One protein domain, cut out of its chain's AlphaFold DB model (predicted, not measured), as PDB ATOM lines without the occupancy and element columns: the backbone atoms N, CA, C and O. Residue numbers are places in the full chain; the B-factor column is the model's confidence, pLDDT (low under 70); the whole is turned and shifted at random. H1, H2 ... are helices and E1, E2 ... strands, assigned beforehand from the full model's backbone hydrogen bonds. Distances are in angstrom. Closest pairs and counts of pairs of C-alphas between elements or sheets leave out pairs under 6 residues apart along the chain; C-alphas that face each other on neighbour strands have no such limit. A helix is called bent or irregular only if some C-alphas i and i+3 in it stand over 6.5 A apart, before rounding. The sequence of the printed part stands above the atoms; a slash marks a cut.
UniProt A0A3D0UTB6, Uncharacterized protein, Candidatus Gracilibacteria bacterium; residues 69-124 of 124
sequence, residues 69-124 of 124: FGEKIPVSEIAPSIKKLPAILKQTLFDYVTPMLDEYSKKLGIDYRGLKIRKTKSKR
ATOM      1  N   PHE A  69     -43.438 -44.670 -26.340       85.69
ATOM      2  CA  PHE A  69     -43.524 -45.501 -27.555       85.69
ATOM      3  C   PHE A  69     -44.626 -46.584 -27.561       85.69
ATOM      4  O   PHE A  69     -44.531 -47.563 -28.287       85.69
ATOM      5  N   GLY A  70     -45.713 -46.374 -26.810       84.38
ATOM      6  CA  GLY A  70     -46.837 -47.318 -26.721       84.38
ATOM      7  C   GLY A  70     -46.755 -48.278 -25.533       84.38
ATOM      8  O   GLY A  70     -47.731 -48.973 -25.263       84.38
ATOM      9  N   GLU A  71     -45.659 -48.250 -24.780       87.25
ATOM     10  CA  GLU A  71     -45.449 -49.060 -23.583       87.25
ATOM     11  C   GLU A  71     -45.516 -48.203 -22.317       87.25
ATOM     12  O   GLU A  71     -45.182 -47.016 -22.327       87.25
ATOM     13  N   LYS A  72     -45.981 -48.797 -21.214       88.31
ATOM     14  CA  LYS A  72     -45.971 -48.166 -19.891       88.31
ATOM     15  C   LYS A  72     -44.675 -48.531 -19.188       88.31
ATOM     16  O   LYS A  72     -44.435 -49.704 -18.929       88.31
ATOM     17  N   ILE A  73     -43.879 -47.520 -18.869       90.25
ATOM     18  CA  ILE A  73     -42.576 -47.684 -18.228       90.25
ATOM     19  C   ILE A  73     -42.609 -46.983 -16.866       90.25
ATOM     20  O   ILE A  73     -43.048 -45.827 -16.799       90.25
ATOM     21  N   PRO A  74     -42.145 -47.628 -15.782       91.50
ATOM     22  CA  PRO A  74     -42.033 -46.988 -14.479       91.50
ATOM     23  C   PRO A  74     -41.154 -45.732 -14.517       91.50
ATOM     24  O   PRO A  74     -40.063 -45.719 -15.090       91.50
ATOM     25  N   VAL A  75     -41.588 -44.661 -13.848       89.62
ATOM     26  CA  VAL A  75     -40.830 -43.401 -13.776       89.62
ATOM     27  C   VAL A  75     -39.443 -43.627 -13.176       89.62
ATOM     28  O   VAL A  75     -38.491 -42.994 -13.624       89.62
ATOM     29  N   SER A  76     -39.316 -44.549 -12.218       88.44
ATOM     30  CA  SER A  76     -38.046 -44.922 -11.583       88.44
ATOM     31  C   SER A  76     -37.009 -45.488 -12.554       88.44
ATOM     32  O   SER A  76     -35.818 -45.356 -12.292       88.44
ATOM     33  N   GLU A  77     -37.440 -46.092 -13.663       88.75
ATOM     34  CA  GLU A  77     -36.538 -46.634 -14.689       88.75
ATOM     35  C   GLU A  77     -36.037 -45.547 -15.646       88.75
ATOM     36  O   GLU A  77     -34.947 -45.655 -16.201       88.75
ATOM     37  N   ILE A  78     -36.809 -44.471 -15.818       87.88
ATOM     38  CA  ILE A  78     -36.486 -43.383 -16.751       87.88
ATOM     39  C   ILE A  78     -35.749 -42.245 -16.046       87.88
ATOM     40  O   ILE A  78     -34.805 -41.667 -16.585       87.88
ATOM     41  N   ALA A  79     -36.229 -41.842 -14.871       87.62
ATOM     42  CA  ALA A  79     -35.811 -40.615 -14.223       87.62
ATOM     43  C   ALA A  79     -35.648 -40.797 -12.710       87.62
ATOM     44  O   ALA A  79     -36.549 -41.293 -12.040       87.62
ATOM     45  N   PRO A  80     -34.582 -40.235 -12.109       85.31
ATOM     46  CA  PRO A  80     -34.399 -40.264 -10.656       85.31
ATOM     47  C   PRO A  80     -35.430 -39.399  -9.905       85.31
ATOM     48  O   PRO A  80     -35.476 -39.407  -8.682       85.31
ATOM     49  N   SER A  81     -36.224 -38.584 -10.616       85.88
ATOM     50  CA  SER A  81     -37.364 -37.853 -10.052       85.88
ATOM     51  C   SER A  81     -38.328 -37.383 -11.147       85.88
ATOM     52  O   SER A  81     -37.897 -37.001 -12.241       85.88
ATOM     53  N   ILE A  82     -39.616 -37.259 -10.808       83.75
ATOM     54  CA  ILE A  82     -40.666 -36.696 -11.681       83.75
ATOM     55  C   ILE A  82     -40.313 -35.287 -12.181       83.75
ATOM     56  O   ILE A  82     -40.646 -34.918 -13.303       83.75
ATOM     57  N   LYS A  83     -39.589 -34.486 -11.388       86.62
ATOM     58  CA  LYS A  83     -39.170 -33.132 -11.790       86.62
ATOM     59  C   LYS A  83     -38.217 -33.139 -12.990       86.62
ATOM     60  O   LYS A  83     -38.258 -32.210 -13.794       86.62
ATOM     61  N   LYS A  84     -37.366 -34.165 -13.114       88.38
ATOM     62  CA  LYS A  84     -36.402 -34.308 -14.221       88.38
ATOM     63  C   LYS A  84     -36.983 -35.037 -15.430       88.38
ATOM     64  O   LYS A  84     -36.471 -34.867 -16.535       88.38
ATOM     65  N   LEU A  85     -38.067 -35.783 -15.235       88.00
ATOM     66  CA  LEU A  85     -38.715 -36.576 -16.273       88.00
ATOM     67  C   LEU A  85     -38.985 -35.789 -17.576       88.00
ATOM     68  O   LEU A  85     -38.618 -36.291 -18.634       88.00
ATOM     69  N   PRO A  86     -39.520 -34.548 -17.572       88.25
ATOM     70  CA  PRO A  86     -39.776 -33.822 -18.818       88.25
ATOM     71  C   PRO A  86     -38.519 -33.535 -19.648       88.25
ATOM     72  O   PRO A  86     -38.597 -33.501 -20.875       88.25
ATOM     73  N   ALA A  87     -37.378 -33.298 -18.996       89.50
ATOM     74  CA  ALA A  87     -36.115 -33.047 -19.684       89.50
ATOM     75  C   ALA A  87     -35.571 -34.336 -20.310       89.50
ATOM     76  O   ALA A  87     -35.169 -34.319 -21.471       89.50
ATOM     77  N   ILE A  88     -35.640 -35.446 -19.569       91.38
ATOM     78  CA  ILE A  88     -35.193 -36.764 -20.033       91.38
ATOM     79  C   ILE A  88     -36.054 -37.232 -21.206       91.38
ATOM     80  O   ILE A  88     -35.510 -37.515 -22.263       91.38
ATOM     81  N   LEU A  89     -37.386 -37.178 -21.090       89.81
ATOM     82  CA  LEU A  89     -38.289 -37.543 -22.190       89.81
ATOM     83  C   LEU A  89     -38.032 -36.717 -23.451       89.81
ATOM     84  O   LEU A  89     -38.104 -37.230 -24.565       89.81
ATOM     85  N   LYS A  90     -37.725 -35.425 -23.292       89.81
ATOM     86  CA  LYS A  90     -37.375 -34.570 -24.426       89.81
ATOM     87  C   LYS A  90     -36.085 -35.048 -25.092       89.81
ATOM     88  O   LYS A  90     -36.054 -35.095 -26.317       89.81
ATOM     89  N   GLN A  91     -35.063 -35.392 -24.309       91.19
ATOM     90  CA  GLN A  91     -33.801 -35.916 -24.826       91.19
ATOM     91  C   GLN A  91     -34.002 -37.261 -25.529       91.19
ATOM     92  O   GLN A  91     -33.615 -37.393 -26.681       91.19
ATOM     93  N   THR A  92     -34.725 -38.200 -24.914       90.62
ATOM     94  CA  THR A  92     -35.052 -39.500 -25.518       90.62
ATOM     95  C   THR A  92     -35.742 -39.345 -26.874       90.62
ATOM     96  O   THR A  92     -35.420 -40.051 -27.825       90.62
ATOM     97  N   LEU A  93     -36.669 -38.390 -27.000       89.38
ATOM     98  CA  LEU A  93     -37.312 -38.100 -28.282       89.38
ATOM     99  C   LEU A  93     -36.340 -37.500 -29.309       89.38
ATOM    100  O   LEU A  93     -36.464 -37.800 -30.492       89.38
ATOM    101  N   PHE A  94     -35.394 -36.654 -28.890       91.75
ATOM    102  CA  PHE A  94     -34.342 -36.162 -29.785       91.75
ATOM    103  C   PHE A  94     -33.479 -37.312 -30.291       91.75
ATOM    104  O   PHE A  94     -33.315 -37.444 -31.501       91.75
ATOM    105  N   ASP A  95     -32.989 -38.156 -29.392       91.88
ATOM    106  CA  ASP A  95     -32.092 -39.262 -29.729       91.88
ATOM    107  C   ASP A  95     -32.777 -40.262 -30.672       91.88
ATOM    108  O   ASP A  95     -32.156 -40.764 -31.603       91.88
ATOM    109  N   TYR A  96     -34.084 -40.483 -30.493       91.00
ATOM    110  CA  TYR A  96     -34.885 -41.332 -31.374       91.00
ATOM    111  C   TYR A  96     -35.101 -40.726 -32.772       91.00
ATOM    112  O   TYR A  96     -34.975 -41.416 -33.780       91.00
ATOM    113  N   VAL A  97     -35.450 -39.435 -32.856       90.88
ATOM    114  CA  VAL A  97     -35.874 -38.801 -34.121       90.88
ATOM    115  C   VAL A  97     -34.695 -38.311 -34.969       90.88
ATOM    116  O   VAL A  97     -34.789 -38.308 -36.196       90.88
ATOM    117  N   THR A  98     -33.590 -37.902 -34.343       91.69
ATOM    118  CA  THR A  98     -32.409 -37.351 -35.035       91.69
ATOM    119  C   THR A  98     -31.868 -38.274 -36.136       91.69
ATOM    120  O   THR A  98     -31.811 -37.815 -37.276       91.69
ATOM    121  N   PRO A  99     -31.566 -39.566 -35.888       93.56
ATOM    122  CA  PRO A  99     -31.020 -40.436 -36.931       93.56
ATOM    123  C   PRO A  99     -31.983 -40.626 -38.110       93.56
ATOM    124  O   PRO A  99     -31.547 -40.667 -39.258       93.56
ATOM    125  N   MET A 100     -33.295 -40.675 -37.848       91.94
ATOM    126  CA  MET A 100     -34.302 -40.768 -38.910       91.94
ATOM    127  C   MET A 100     -34.284 -39.521 -39.795       91.94
ATOM    128  O   MET A 100     -34.324 -39.614 -41.019       91.94
ATOM    129  N   LEU A 101     -34.217 -38.337 -39.188       90.69
ATOM    130  CA  LEU A 101     -34.197 -37.088 -39.942       90.69
ATOM    131  C   LEU A 101     -32.880 -36.855 -40.674       90.69
ATOM    132  O   LEU A 101     -32.921 -36.350 -41.793       90.69
ATOM    133  N   ASP A 102     -31.749 -37.267 -40.106       91.81
ATOM    134  CA  ASP A 102     -30.456 -37.250 -40.793       91.81
ATOM    135  C   ASP A 102     -30.483 -38.130 -42.046       91.81
ATOM    136  O   ASP A 102     -29.988 -37.736 -43.103       91.81
ATOM    137  N   GLU A 103     -31.104 -39.308 -41.957       94.31
ATOM    138  CA  GLU A 103     -31.288 -40.192 -43.106       94.31
ATOM    139  C   GLU A 103     -32.130 -39.523 -44.203       94.31
ATOM    140  O   GLU A 103     -31.734 -39.507 -45.372       94.31
ATOM    141  N   TYR A 104     -33.272 -38.924 -43.847       92.12
ATOM    142  CA  TYR A 104     -34.128 -38.237 -44.818       92.12
ATOM    143  C   TYR A 104     -33.471 -36.990 -45.410       92.12
ATOM    144  O   TYR A 104     -33.591 -36.750 -46.610       92.12
ATOM    145  N   SER A 105     -32.758 -36.220 -44.593       92.31
ATOM    146  CA  SER A 105     -32.015 -35.034 -45.017       92.31
ATOM    147  C   SER A 105     -30.985 -35.384 -46.089       92.31
ATOM    148  O   SER A 105     -30.975 -34.764 -47.154       92.31
ATOM    149  N   LYS A 106     -30.220 -36.463 -45.876       93.19
ATOM    150  CA  LYS A 106     -29.279 -37.000 -46.870       93.19
ATOM    151  C   LYS A 106     -29.979 -37.443 -48.153       93.19
ATOM    152  O   LYS A 106     -29.518 -37.099 -49.236       93.19
ATOM    153  N   LYS A 107     -31.096 -38.173 -48.049       94.12
ATOM    154  CA  LYS A 107     -31.863 -38.639 -49.223       94.12
ATOM    155  C   LYS A 107     -32.431 -37.492 -50.059       94.12
ATOM    156  O   LYS A 107     -32.527 -37.619 -51.273       94.12
ATOM    157  N   LEU A 108     -32.823 -36.396 -49.413       93.50
ATOM    158  CA  LEU A 108     -33.401 -35.224 -50.073       93.50
ATOM    159  C   LEU A 108     -32.344 -34.205 -50.521       93.50
ATOM    160  O   LEU A 108     -32.685 -33.284 -51.257       93.50
ATOM    161  N   GLY A 109     -31.090 -34.345 -50.076       92.94
ATOM    162  CA  GLY A 109     -30.032 -33.357 -50.308       92.94
ATOM    163  C   GLY A 109     -30.321 -31.998 -49.659       92.94
ATOM    164  O   GLY A 109     -29.837 -30.976 -50.139       92.94
ATOM    165  N   ILE A 110     -31.153 -31.969 -48.612       90.94
ATOM    166  CA  ILE A 110     -31.585 -30.744 -47.931       90.94
ATOM    167  C   ILE A 110     -31.217 -30.851 -46.458       90.94
ATOM    168  O   ILE A 110     -31.808 -31.648 -45.724       90.94
ATOM    169  N   ASP A 111     -30.297 -29.999 -46.016       87.81
ATOM    170  CA  ASP A 111     -29.941 -29.874 -44.606       87.81
ATOM    171  C   ASP A 111     -31.048 -29.157 -43.826       87.81
ATOM    172  O   ASP A 111     -31.584 -28.122 -44.241       87.81
ATOM    173  N   TYR A 112     -31.382 -29.685 -42.650       86.62
ATOM    174  CA  TYR A 112     -32.310 -29.031 -41.737       86.62
ATOM    175  C   TYR A 112     -31.543 -28.195 -40.706       86.62
ATOM    176  O   TYR A 112     -30.520 -28.600 -40.167       86.62
ATOM    177  N   ARG A 113     -32.068 -27.008 -40.372       81.31
ATOM    178  CA  ARG A 113     -31.412 -26.047 -39.453       81.31
ATOM    179  C   ARG A 113     -31.354 -26.498 -37.986       81.31
ATOM    180  O   ARG A 113     -30.833 -25.772 -37.144       81.31
ATOM    181  N   GLY A 114     -31.949 -27.644 -37.669       81.19
ATOM    182  CA  GLY A 114     -32.017 -28.201 -36.324       81.19
ATOM    183  C   GLY A 114     -33.422 -28.632 -35.912       81.19
ATOM    184  O   GLY A 114     -34.442 -28.178 -36.437       81.19
ATOM    185  N   LEU A 115     -33.460 -29.525 -34.930       83.12
ATOM    186  CA  LEU A 115     -34.675 -30.107 -34.383       83.12
ATOM    187  C   LEU A 115     -35.185 -29.302 -33.187       83.12
ATOM    188  O   LEU A 115     -34.434 -28.930 -32.286       83.12
ATOM    189  N   LYS A 116     -36.495 -29.037 -33.146       84.69
ATOM    190  CA  LYS A 116     -37.128 -28.369 -32.002       84.69
ATOM    191  C   LYS A 116     -38.412 -29.072 -31.594       84.69
ATOM    192  O   LYS A 116     -39.476 -28.824 -32.154       84.69
ATOM    193  N   ILE A 117     -38.324 -29.861 -30.531       81.94
ATOM    194  CA  ILE A 117     -39.490 -30.470 -29.889       81.94
ATOM    195  C   ILE A 117     -40.172 -29.427 -29.001       81.94
ATOM    196  O   ILE A 117     -39.561 -28.865 -28.084       81.94
ATOM    197  N   ARG A 118     -41.450 -29.147 -29.278       80.50
ATOM    198  CA  ARG A 118     -42.286 -28.237 -28.486       80.50
ATOM    199  C   ARG A 118     -43.384 -29.026 -27.789       80.50
ATOM    200  O   ARG A 118     -44.067 -29.828 -28.418       80.50
ATOM    201  N   LYS A 119     -43.609 -28.733 -26.508       73.94
ATOM    202  CA  LYS A 119     -44.789 -29.227 -25.797       73.94
ATOM    203  C   LYS A 119     -46.015 -28.518 -26.362       73.94
ATOM    204  O   LYS A 119     -46.147 -27.302 -26.222       73.94
ATOM    205  N   THR A 120     -46.901 -29.260 -27.010       73.06
ATOM    206  CA  THR A 120     -48.177 -28.713 -27.457       73.06
ATOM    207  C   THR A 120     -49.142 -28.719 -26.278       73.06
ATOM    208  O   THR A 120     -49.336 -29.728 -25.600       73.06
ATOM    209  N   LYS A 121     -49.755 -27.567 -25.997       58.97
ATOM    210  CA  LYS A 121     -50.971 -27.544 -25.188       58.97
ATOM    211  C   LYS A 121     -52.082 -28.008 -26.116       58.97
ATOM    212  O   LYS A 121     -52.650 -27.204 -26.850       58.97
ATOM    213  N   SER A 122     -52.327 -29.314 -26.161       54.62
ATOM    214  CA  SER A 122     -53.564 -29.794 -26.763       54.62
ATOM    215  C   SER A 122     -54.712 -29.100 -26.025       54.62
ATOM    216  O   SER A 122     -54.729 -29.111 -24.793       54.62
ATOM    217  N   LYS A 123     -55.624 -28.443 -26.756       45.66
ATOM    218  CA  LYS A 123     -56.934 -28.067 -26.211       45.66
ATOM    219  C   LYS A 123     -57.685 -29.380 -25.967       45.66
ATOM    220  O   LYS A 123     -58.450 -29.813 -26.824       45.66
ATOM    221  N   ARG A 124     -57.355 -30.069 -24.879       48.22
ATOM    222  CA  ARG A 124     -58.163 -31.152 -24.326       48.22
ATOM    223  C   ARG A 124     -59.101 -30.556 -23.296       48.22
ATOM    224  O   ARG A 124     -58.605 -29.765 -22.463       48.22
TER     225      ARG A 124
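This is residues 69 to 124 of the 124 residues of an uncharacterized protein of Candidatus Gracilibacteria bacterium (UniProt A0A3D0UTB6). One long bent helix, H2, makes the longest axis; a small head of strand E1 and short helix H1 sits at its first end, and from its other end the unnamed tail, residues 109 to 124, folds back and away. The printed part has 56 residues with E1, H1 and H2 in that order, mostly helix, and is loose, with a radius of gyration of the C-alphas of 14.6 A and spans of 41 by 28 by 20 A.

Look at H2, residues 85 to 108, assigned as one helix by its hydrogen bonds but bent: C-alphas 96 and 99 are 6.8 A apart. Its arms H2a, residues 85 to 96, and H2b, residues 99 to 108, stand at a steep tilt of 39 degrees; in both, every O i to N i+4 pair is within hydrogen-bond range. H1, residues 75 to 78, is too short for such a pair. H1 and H2a only just touch, only at the corner, with 3 pairs of C-alphas within 8 A, the closest Ile 78 and Leu 85 at 7.2 A; H2a does so with residues 85 to 88 alone. E1, residues 71 to 74, pairs with no named strand and is apart from both arms.

Find C-alpha 85 at (-38.715, -36.576, -16.273); H2a runs 16.3 A from there, and H2b 14.3 A to C-alpha 108 at (-33.401, -35.224, -50.073). E1 spans 9.9 A and H1 5.3 A.

The C-alphas of Ser 76 and Gly 109 are the farthest apart, at 41.2 A. The printed part has no cut, and no link is long. Residues 121 to 124 have pLDDT under 70.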